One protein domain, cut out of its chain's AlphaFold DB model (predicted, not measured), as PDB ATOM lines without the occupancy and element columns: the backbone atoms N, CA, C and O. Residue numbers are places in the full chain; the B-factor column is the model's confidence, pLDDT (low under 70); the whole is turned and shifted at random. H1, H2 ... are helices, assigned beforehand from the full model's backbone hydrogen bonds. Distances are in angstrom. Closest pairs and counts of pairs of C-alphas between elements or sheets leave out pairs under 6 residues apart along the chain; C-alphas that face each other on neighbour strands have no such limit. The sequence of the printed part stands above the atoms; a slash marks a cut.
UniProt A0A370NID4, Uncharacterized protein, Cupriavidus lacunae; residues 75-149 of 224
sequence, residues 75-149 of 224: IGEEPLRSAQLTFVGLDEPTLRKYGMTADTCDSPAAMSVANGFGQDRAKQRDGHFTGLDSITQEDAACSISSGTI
ATOM      1  N   ILE A  75     -87.325  84.859   9.259       95.12
ATOM      2  CA  ILE A  75     -85.931  84.409   9.454       95.12
ATOM      3  C   ILE A  75     -85.391  84.655  10.875       95.12
ATOM      4  O   ILE A  75     -84.371  84.090  11.256       95.12
ATOM      5  N   GLY A  76     -86.075  85.491  11.661       94.94
ATOM      6  CA  GLY A  76     -85.776  85.720  13.077       94.94
ATOM      7  C   GLY A  76     -86.328  84.644  14.019       94.94
ATOM      8  O   GLY A  76     -86.014  84.676  15.211       94.94
ATOM      9  N   GLU A  77     -87.126  83.706  13.505       96.81
ATOM     10  CA  GLU A  77     -87.759  82.626  14.261       96.81
ATOM     11  C   GLU A  77     -87.109  81.268  13.965       96.81
ATOM     12  O   GLU A  77     -86.474  81.050  12.930       96.81
ATOM     13  N   GLU A  78     -87.261  80.324  14.894       96.75
ATOM     14  CA  GLU A  78     -86.769  78.961  14.702       96.75
ATOM     15  C   GLU A  78     -87.655  78.171  13.724       96.75
ATOM     16  O   GLU A  78     -88.876  78.334  13.737       96.75
ATOM     17  N   PRO A  79     -87.079  77.281  12.890       96.31
ATOM     18  CA  PRO A  79     -85.667  76.869  12.852       96.31
ATOM     19  C   PRO A  79     -84.771  77.732  11.940       96.31
ATOM     20  O   PRO A  79     -83.577  77.457  11.805       96.31
ATOM     21  N   LEU A  80     -85.337  78.738  11.261       96.69
ATOM     22  CA  LEU A  80     -84.632  79.524  10.242       96.69
ATOM     23  C   LEU A  80     -83.500  80.356  10.844       96.69
ATOM     24  O   LEU A  80     -82.420  80.424  10.258       96.69
ATOM     25  N   ARG A  81     -83.720  80.921  12.033       96.31
ATOM     26  CA  ARG A  81     -82.715  81.691  12.765       96.31
ATOM     27  C   ARG A  81     -81.454  80.874  13.026       96.31
ATOM     28  O   ARG A  81     -80.367  81.306  12.643       96.31
ATOM     29  N   SER A  82     -81.579  79.704  13.655       96.69
ATOM     30  CA  SER A  82     -80.417  78.858  13.946       96.69
ATOM     31  C   SER A  82     -79.740  78.370  12.669       96.69
ATOM     32  O   SER A  82     -78.517  78.415  12.577       96.69
ATOM     33  N   ALA A  83     -80.517  77.985  11.649       96.19
ATOM     34  CA  ALA A  83     -79.965  77.574  10.360       96.19
ATOM     35  C   ALA A  83     -79.136  78.691   9.699       96.19
ATOM     36  O   ALA A  83     -78.032  78.429   9.221       96.19
ATOM     37  N   GLN A  84     -79.631  79.933   9.722       94.81
ATOM     38  CA  GLN A  84     -78.916  81.097   9.202       94.81
ATOM     39  C   GLN A  84     -77.620  81.342   9.981       94.81
ATOM     40  O   GLN A  84     -76.565  81.462   9.363       94.81
ATOM     41  N   LEU A  85     -77.680  81.380  11.318       96.25
ATOM     42  CA  LEU A  85     -76.510  81.619  12.171       96.25
ATOM     43  C   LEU A  85     -75.428  80.556  11.960       96.25
ATOM     44  O   LEU A  85     -74.266  80.913  11.789       96.25
ATOM     45  N   THR A  86     -75.799  79.276  11.899       96.69
ATOM     46  CA  THR A  86     -74.853  78.190  11.611       96.69
ATOM     47  C   THR A  86     -74.256  78.314  10.213       96.69
ATOM     48  O   THR A  86     -73.050  78.155  10.047       96.69
ATOM     49  N   PHE A  87     -75.067  78.634   9.201       94.88
ATOM     50  CA  PHE A  87     -74.582  78.783   7.827       94.88
ATOM     51  C   PHE A  87     -73.498  79.867   7.709       94.88
ATOM     52  O   PHE A  87     -72.457  79.640   7.090       94.88
ATOM     53  N   VAL A  88     -73.702  81.022   8.349       94.38
ATOM     54  CA  VAL A  88     -72.730  82.130   8.317       94.38
ATOM     55  C   VAL A  88     -71.661  82.054   9.416       94.38
ATOM     56  O   VAL A  88     -70.838  82.958   9.512       94.38
ATOM     57  N   GLY A  89     -71.645  81.009  10.251       96.25
ATOM     58  CA  GLY A  89     -70.664  80.858  11.334       96.25
ATOM     59  C   GLY A  89     -70.807  81.881  12.467       96.25
ATOM     60  O   GLY A  89     -69.815  82.275  13.080       96.25
ATOM     61  N   LEU A  90     -72.033  82.340  12.726       96.19
ATOM     62  CA  LEU A  90     -72.400  83.162  13.884       96.19
ATOM     63  C   LEU A  90     -73.168  82.369  14.955       96.19
ATOM     64  O   LEU A  90     -73.757  82.958  15.860       96.19
ATOM     65  N   ASP A  91     -73.207  81.041  14.859       97.12
ATOM     66  CA  ASP A  91     -73.703  80.203  15.945       97.12
ATOM     67  C   ASP A  91     -72.748  80.225  17.150       97.12
ATOM     68  O   ASP A  91     -71.539  80.424  17.024       97.12
ATOM     69  N   GLU A  92     -73.306  80.007  18.341       96.69
ATOM     70  CA  GLU A  92     -72.578  80.109  19.610       96.69
ATOM     71  C   GLU A  92     -71.328  79.198  19.679       96.69
ATOM     72  O   GLU A  92     -70.265  79.699  20.065       96.69
ATOM     73  N   PRO A  93     -71.377  77.899  19.295       97.38
ATOM     74  CA  PRO A  93     -70.180  77.060  19.219       97.38
ATOM     75  C   PRO A  93     -69.066  77.653  18.350       97.38
ATOM     76  O   PRO A  93     -67.914  77.712  18.797       97.38
ATOM     77  N   THR A  94     -69.402  78.114  17.141       97.81
ATOM     78  CA  THR A  94     -68.429  78.710  16.220       97.81
ATOM     79  C   THR A  94     -67.847  79.995  16.800       97.81
ATOM     80  O   THR A  94     -66.627  80.127  16.896       97.81
ATOM     81  N   LEU A  95     -68.678  80.921  17.287       97.25
ATOM     82  CA  LEU A  95     -68.190  82.178  17.866       97.25
ATOM     83  C   LEU A  95     -67.246  81.945  19.047       97.25
ATOM     84  O   LEU A  95     -66.186  82.567  19.123       97.25
ATOM     85  N   ARG A  96     -67.579  81.014  19.945       97.38
ATOM     86  CA  ARG A  96     -66.726  80.694  21.099       97.38
ATOM     87  C   ARG A  96     -65.393  80.079  20.694       97.38
ATOM     88  O   ARG A  96     -64.373  80.426  21.287       97.38
ATOM     89  N   LYS A  97     -65.378  79.204  19.681       97.44
ATOM     90  CA  LYS A  97     -64.147  78.584  19.158       97.44
ATOM     91  C   LYS A  97     -63.115  79.628  18.717       97.44
ATOM     92  O   LYS A  97     -61.923  79.410  18.919       97.44
ATOM     93  N   TYR A  98     -63.572  80.745  18.152       97.25
ATOM     94  CA  TYR A  98     -62.721  81.816  17.620       97.25
ATOM     95  C   TYR A  98     -62.596  83.037  18.547       97.25
ATOM     96  O   TYR A  98     -62.044  84.063  18.149       97.25
ATOM     97  N   GLY A  99     -63.108  82.957  19.781       96.69
ATOM     98  CA  GLY A  99     -63.073  84.078  20.720       96.69
ATOM     99  C   GLY A  99     -63.887  85.288  20.251       96.69
ATOM    100  O   GLY A  99     -63.470  86.424  20.430       96.69
ATOM    101  N   MET A 100     -65.020  85.068  19.586       95.69
ATOM    102  CA  MET A 100     -65.858  86.120  18.996       95.69
ATOM    103  C   MET A 100     -67.116  86.423  19.832       95.69
ATOM    104  O   MET A 100     -68.047  87.056  19.339       95.69
ATOM    105  N   THR A 101     -67.159  85.988  21.096       95.50
ATOM    106  CA  THR A 101     -68.195  86.393  22.066       95.50
ATOM    107  C   THR A 101     -67.646  87.421  23.052       95.50
ATOM    108  O   THR A 101     -66.436  87.515  23.260       95.50
ATOM    109  N   ALA A 102     -68.533  88.174  23.709       93.19
ATOM    110  CA  ALA A 102     -68.138  89.211  24.666       93.19
ATOM    111  C   ALA A 102     -67.273  88.683  25.830       93.19
ATOM    112  O   ALA A 102     -66.421  89.403  26.334       93.19
ATOM    113  N   ASP A 103     -67.476  87.434  26.252       95.56
ATOM    114  CA  ASP A 103     -66.719  86.790  27.331       95.56
ATOM    115  C   ASP A 103     -65.450  86.061  26.854       95.56
ATOM    116  O   ASP A 103     -64.614  85.686  27.675       95.56
ATOM    117  N   THR A 104     -65.278  85.858  25.542       96.69
ATOM    118  CA  THR A 104     -64.143  85.108  24.975       96.69
ATOM    119  C   THR A 104     -63.190  85.963  24.139       96.69
ATOM    120  O   THR A 104     -62.099  85.487  23.812       96.69
ATOM    121  N   CYS A 105     -63.537  87.221  23.849       93.62
ATOM    122  CA  CYS A 105     -62.764  88.114  22.979       93.62
ATOM    123  C   CYS A 105     -61.406  88.572  23.520       93.62
ATOM    124  O   CYS A 105     -60.590  89.071  22.750       93.62
ATOM    125  N   ASP A 106     -61.135  88.338  24.804       93.69
ATOM    126  CA  ASP A 106     -59.822  88.548  25.431       93.69
ATOM    127  C   ASP A 106     -59.159  87.237  25.884       93.69
ATOM    128  O   ASP A 106     -58.135  87.235  26.569       93.69
ATOM    129  N   SER A 107     -59.746  86.098  25.521       96.19
ATOM    130  CA  SER A 107     -59.209  84.782  25.859       96.19
ATOM    131  C   SER A 107     -58.142  84.329  24.850       96.19
ATOM    132  O   SER A 107     -58.077  84.851  23.736       96.19
ATOM    133  N   PRO A 108     -57.358  83.279  25.159       95.94
ATOM    134  CA  PRO A 108     -56.450  82.664  24.188       95.94
ATOM    135  C   PRO A 108     -57.127  82.119  22.913       95.94
ATOM    136  O   PRO A 108     -56.432  81.816  21.941       95.94
ATOM    137  N   ALA A 109     -58.460  81.974  22.909       95.62
ATOM    138  CA  ALA A 109     -59.226  81.572  21.729       95.62
ATOM    139  C   ALA A 109     -59.383  82.705  20.701       95.62
ATOM    140  O   ALA A 109     -59.618  82.417  19.529       95.62
ATOM    141  N   ALA A 110     -59.231  83.971  21.112       95.44
ATOM    142  CA  ALA A 110     -59.337  85.116  20.216       95.44
ATOM    143  C   ALA A 110     -58.333  85.001  19.058       95.44
ATOM    144  O   ALA A 110     -57.147  84.711  19.252       95.44
ATOM    145  N   MET A 111     -58.819  85.198  17.835       95.38
ATOM    146  CA  MET A 111     -58.021  85.048  16.619       95.38
ATOM    147  C   MET A 111     -56.802  85.982  16.632       95.38
ATOM    148  O   MET A 111     -56.918  87.185  16.845       95.38
ATOM    149  N   SER A 112     -55.616  85.429  16.384       95.12
ATOM    150  CA  SER A 112     -54.365  86.189  16.361       95.12
ATOM    151  C   SER A 112     -53.316  85.520  15.477       95.12
ATOM    152  O   SER A 112     -53.405  84.338  15.150       95.12
ATOM    153  N   VAL A 113     -52.249  86.248  15.145       94.25
ATOM    154  CA  VAL A 113     -51.087  85.657  14.460       94.25
ATOM    155  C   VAL A 113     -50.504  84.490  15.271       94.25
ATOM    156  O   VAL A 113     -50.115  83.475  14.695       94.25
ATOM    157  N   ALA A 114     -50.495  84.593  16.605       94.56
ATOM    158  CA  ALA A 114     -49.899  83.599  17.498       94.56
ATOM    159  C   ALA A 114     -50.611  82.235  17.458       94.56
ATOM    160  O   ALA A 114     -49.947  81.204  17.548       94.56
ATOM    161  N   ASN A 115     -51.937  82.216  17.290       95.81
ATOM    162  CA  ASN A 115     -52.715  80.980  17.139       95.81
ATOM    163  C   ASN A 115     -53.073  80.668  15.676       95.81
ATOM    164  O   ASN A 115     -53.929  79.823  15.412       95.81
ATOM    165  N   GLY A 116     -52.429  81.347  14.718       95.88
ATOM    166  CA  GLY A 116     -52.700  81.176  13.292       95.88
ATOM    167  C   GLY A 116     -54.156  81.459  12.926       95.88
ATOM    168  O   GLY A 116     -54.693  80.789  12.046       95.88
ATOM    169  N   PHE A 117     -54.796  82.391  13.636       96.31
ATOM    170  CA  PHE A 117     -56.202  82.770  13.501       96.31
ATOM    171  C   PHE A 117     -57.192  81.604  13.692       96.31
ATOM    172  O   PHE A 117     -58.341  81.696  13.277       96.31
ATOM    173  N   GLY A 118     -56.765  80.486  14.291       96.19
ATOM    174  CA  GLY A 118     -57.604  79.293  14.446       96.19
ATOM    175  C   GLY A 118     -57.791  78.465  13.165       96.19
ATOM    176  O   GLY A 118     -58.735  77.679  13.085       96.19
ATOM    177  N   GLN A 119     -56.919  78.622  12.159       96.88
ATOM    178  CA  GLN A 119     -56.956  77.811  10.935       96.88
ATOM    179  C   GLN A 119     -56.606  76.337  11.205       96.88
ATOM    180  O   GLN A 119     -55.530  76.027  11.725       96.88
ATOM    181  N   ASP A 120     -57.451  75.412  10.747       97.50
ATOM    182  CA  ASP A 120     -57.149  73.980  10.748       97.50
ATOM    183  C   ASP A 120     -56.264  73.594   9.550       97.50
ATOM    184  O   ASP A 120     -56.710  73.449   8.407       97.50
ATOM    185  N   ARG A 121     -54.971  73.395   9.825       96.56
ATOM    186  CA  ARG A 121     -53.980  73.016   8.807       96.56
ATOM    187  C   ARG A 121     -54.123  71.576   8.315       96.56
ATOM    188  O   ARG A 121     -53.646  71.285   7.222       96.56
ATOM    189  N   ALA A 122     -54.711  70.671   9.099       97.75
ATOM    190  CA  ALA A 122     -54.988  69.313   8.636       97.75
ATOM    191  C   ALA A 122     -56.126  69.341   7.614       97.75
ATOM    192  O   ALA A 122     -55.939  68.871   6.495       97.75
ATOM    193  N   LYS A 123     -57.218  70.047   7.935       97.44
ATOM    194  CA  LYS A 123     -58.343  70.279   7.018       97.44
ATOM    195  C   LYS A 123     -57.887  70.915   5.700       97.44
ATOM    196  O   LYS A 123     -58.370  70.537   4.636       97.44
ATOM    197  N   GLN A 124     -56.931  71.850   5.751       97.62
ATOM    198  CA  GLN A 124     -56.351  72.431   4.535       97.62
ATOM    199  C   GLN A 124     -55.569  71.426   3.687       97.62
ATOM    200  O   GLN A 124     -55.719  71.407   2.466       97.62
ATOM    201  N   ARG A 125     -54.747  70.574   4.316       97.94
ATOM    202  CA  ARG A 125     -54.027  69.504   3.604       97.94
ATOM    203  C   ARG A 125     -54.981  68.498   2.963       97.94
ATOM    204  O   ARG A 125     -54.661  67.974   1.902       97.94
ATOM    205  N   ASP A 126     -56.153  68.312   3.560       97.69
ATOM    206  CA  ASP A 126     -57.216  67.442   3.051       97.69
ATOM    207  C   ASP A 126     -58.115  68.132   2.001       97.69
ATOM    208  O   ASP A 126     -59.117  67.567   1.565       97.69
ATOM    209  N   GLY A 127     -57.751  69.339   1.550       97.00
ATOM    210  CA  GLY A 127     -58.364  70.014   0.400       97.00
ATOM    211  C   GLY A 127     -59.293  71.182   0.736       97.00
ATOM    212  O   GLY A 127     -59.837  71.801  -0.178       97.00
ATOM    213  N   HIS A 128     -59.478  71.530   2.010       97.69
ATOM    214  CA  HIS A 128     -60.228  72.733   2.374       97.69
ATOM    215  C   HIS A 128     -59.413  74.004   2.104       97.69
ATOM    216  O   HIS A 128     -58.226  74.069   2.399       97.69
ATOM    217  N   PHE A 129     -60.050  75.066   1.609       95.38
ATOM    218  CA  PHE A 129     -59.328  76.266   1.175       95.38
ATOM    219  C   PHE A 129     -58.645  77.021   2.336       95.38
ATOM    220  O   PHE A 129     -57.426  77.187   2.359       95.38
ATOM    221  N   THR A 130     -59.403  77.430   3.358       96.62
ATOM    222  CA  THR A 130     -58.897  78.302   4.445       96.62
ATOM    223  C   THR A 130     -58.620  77.597   5.774       96.62
ATOM    224  O   THR A 130     -57.885  78.132   6.602       96.62
ATOM    225  N   GLY A 131     -59.204  76.418   6.008       97.31
ATOM    226  CA  GLY A 131     -59.187  75.747   7.310       97.31
ATOM    227  C   GLY A 131     -60.068  76.419   8.371       97.31
ATOM    228  O   GLY A 131     -60.003  76.018   9.528       97.31
ATOM    229  N   LEU A 132     -60.857  77.431   8.003       97.56
ATOM    230  CA  LEU A 132     -61.818  78.105   8.879       97.56
ATOM    231  C   LEU A 132     -63.222  77.522   8.667       97.56
ATOM    232  O   LEU A 132     -63.470  76.834   7.674       97.56
ATOM    233  N   ASP A 133     -64.113  77.725   9.637       96.62
ATOM    234  CA  ASP A 133     -65.429  77.071   9.628       96.62
ATOM    235  C   ASP A 133     -66.447  77.755   8.711       96.62
ATOM    236  O   ASP A 133     -67.287  77.069   8.131       96.62
ATOM    237  N   SER A 134     -66.368  79.077   8.550       95.62
ATOM    238  CA  SER A 134     -67.268  79.839   7.684       95.62
ATOM    239  C   SER A 134     -66.624  81.133   7.186       95.62
ATOM    240  O   SER A 134     -65.578  81.567   7.677       95.62
ATOM    241  N   ILE A 135     -67.295  81.766   6.223       93.75
ATOM    242  CA  ILE A 135     -66.894  83.027   5.594       93.75
ATOM    243  C   ILE A 135     -66.685  84.147   6.618       93.75
ATOM    244  O   ILE A 135     -65.749  84.927   6.489       93.75
ATOM    245  N   THR A 136     -67.475  84.187   7.694       95.69
ATOM    246  CA  THR A 136     -67.326  85.220   8.728       95.69
ATOM    247  C   THR A 136     -65.980  85.129   9.442       95.69
ATOM    248  O   THR A 136     -65.363  86.150   9.743       95.69
ATOM    249  N   GLN A 137     -65.480  83.916   9.684       97.19
ATOM    250  CA  GLN A 137     -64.156  83.717  10.268       97.19
ATOM    251  C   GLN A 137     -63.053  84.022   9.254       97.19
ATOM    252  O   GLN A 137     -62.018  84.567   9.628       97.19
ATOM    253  N   GLU A 138     -63.260  83.709   7.973       97.19
ATOM    254  CA  GLU A 138     -62.327  84.093   6.907       97.19
ATOM    255  C   GLU A 138     -62.168  85.619   6.837       97.19
ATOM    256  O   GLU A 138     -61.042  86.127   6.884       97.19
ATOM    257  N   ASP A 139     -63.283  86.350   6.840       95.31
ATOM    258  CA  ASP A 139     -63.312  87.813   6.828       95.31
ATOM    259  C   ASP A 139     -62.709  88.407   8.106       95.31
ATOM    260  O   ASP A 139     -61.935  89.369   8.039       95.31
ATOM    261  N   ALA A 140     -63.004  87.822   9.274       94.81
ATOM    262  CA  ALA A 140     -62.424  88.249  10.544       94.81
ATOM    263  C   ALA A 140     -60.896  88.090  10.540       94.81
ATOM    264  O   ALA A 140     -60.188  89.045  10.862       94.81
ATOM    265  N   ALA A 141     -60.383  86.930  10.105       95.62
ATOM    266  CA  ALA A 141     -58.946  86.679   9.984       95.62
ATOM    267  C   ALA A 141     -58.275  87.706   9.066       95.62
ATOM    268  O   ALA A 141     -57.260  88.297   9.436       95.62
ATOM    269  N   CYS A 142     -58.859  87.953   7.888       94.75
ATOM    270  CA  CYS A 142     -58.340  88.934   6.937       94.75
ATOM    271  C   CYS A 142     -58.316  90.340   7.544       94.75
ATOM    272  O   CYS A 142     -57.288  91.018   7.486       94.75
ATOM    273  N   SER A 143     -59.412  90.751   8.183       91.81
ATOM    274  CA  SER A 143     -59.582  92.101   8.729       91.81
ATOM    275  C   SER A 143     -58.566  92.417   9.827       91.81
ATOM    276  O   SER A 143     -57.893  93.450   9.780       91.81
ATOM    277  N   ILE A 144     -58.394  91.504  10.787       91.31
ATOM    278  CA  ILE A 144     -57.514  91.733  11.943       91.31
ATOM    279  C   ILE A 144     -56.037  91.436  11.645       91.31
ATOM    280  O   ILE A 144     -55.163  91.838  12.412       91.31
ATOM    281  N   SER A 145     -55.725  90.760  10.531       92.31
ATOM    282  CA  SER A 145     -54.340  90.421  10.162       92.31
ATOM    283  C   SER A 145     -53.441  91.644   9.952       92.31
ATOM    284  O   SER A 145     -52.224  91.547  10.104       92.31
ATOM    285  N   SER A 146     -54.037  92.801   9.648       88.25
ATOM    286  CA  SER A 146     -53.327  94.076   9.488       88.25
ATOM    287  C   SER A 146     -52.943  94.755  10.812       88.25
ATOM    288  O   SER A 146     -52.307  95.809  10.796       88.25
ATOM    289  N   GLY A 147     -53.281  94.130  11.946       88.50
ATOM    290  CA  GLY A 147     -53.077  94.666  13.285       88.50
ATOM    291  C   GLY A 147     -54.217  95.577  13.741       88.50
ATOM    292  O   GLY A 147     -55.107  95.933  12.974       88.50
ATOM    293  N   THR A 148     -54.171  95.950  15.019       88.06
ATOM    294  CA  THR A 148     -55.195  96.763  15.687       88.06
ATOM    295  C   THR A 148     -55.362  98.147  15.054       88.06
ATOM    296  O   THR A 148     -56.476  98.587  14.789       88.06
ATOM    297  N   ILE A 149     -54.240  98.819  14.778       90.56
ATOM    298  CA  ILE A 149     -54.186 100.094  14.061       90.56
ATOM    299  C   ILE A 149     -53.222  99.913  12.896       90.56
ATOM    300  O   ILE A 149     -52.011  99.794  13.081       90.56
TER     301      ILE A 149
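AT A GLANCE: This is residues 75 to 149 of the 224 residues of an uncharacterized protein of Cupriavidus lacunae (UniProt A0A370NID4). With little regular structure, this is a winding chain of loops with four short helices: H1 at one end of the longest axis, H2 and H4 nearer the middle, and H3 on a loop to one side. Of 75 printed residues, 29 are in named helices, in the order H1, H2, H3, H4, with no named strand: all helix. It is only just compact, close to loose, with a radius of gyration of the C-alphas of 13.2 A and spans of 38 by 31 by 19 A.

IN THESE COORDINATES: Find C-alpha 80 at (-84.632, 79.524, 10.242); H1 runs from there to residue 87, 10.4 A. Next come H2, residues 92 to 97, 8.6 A, and H3, residues 121 to 125, 6.3 A. H4, residues 135 to 144, runs 14.3 A to C-alpha 144 at (-57.514, 91.733, 11.943).

HOW THE PARTS SIT: Look at Thr 86 and Thr 94: their C-alphas, the closest of H1 and H2, are 7.9 A apart, close but not clearly touching. These helices run the same way at a shallow tilt of 17 degrees. H2 and H4 are apart, as are H3 and H4. In H1, H2, H3 and H4 every O i to N i+4 pair is within hydrogen-bond range.

THE WHOLE: The C-alphas farthest apart, Pro 79 and Ile 149, are 39.1 A apart. The printed part has no cut; the link from H2 to H3, residues 98 to 120, is long. No printed residue is under 70 in pLDDT.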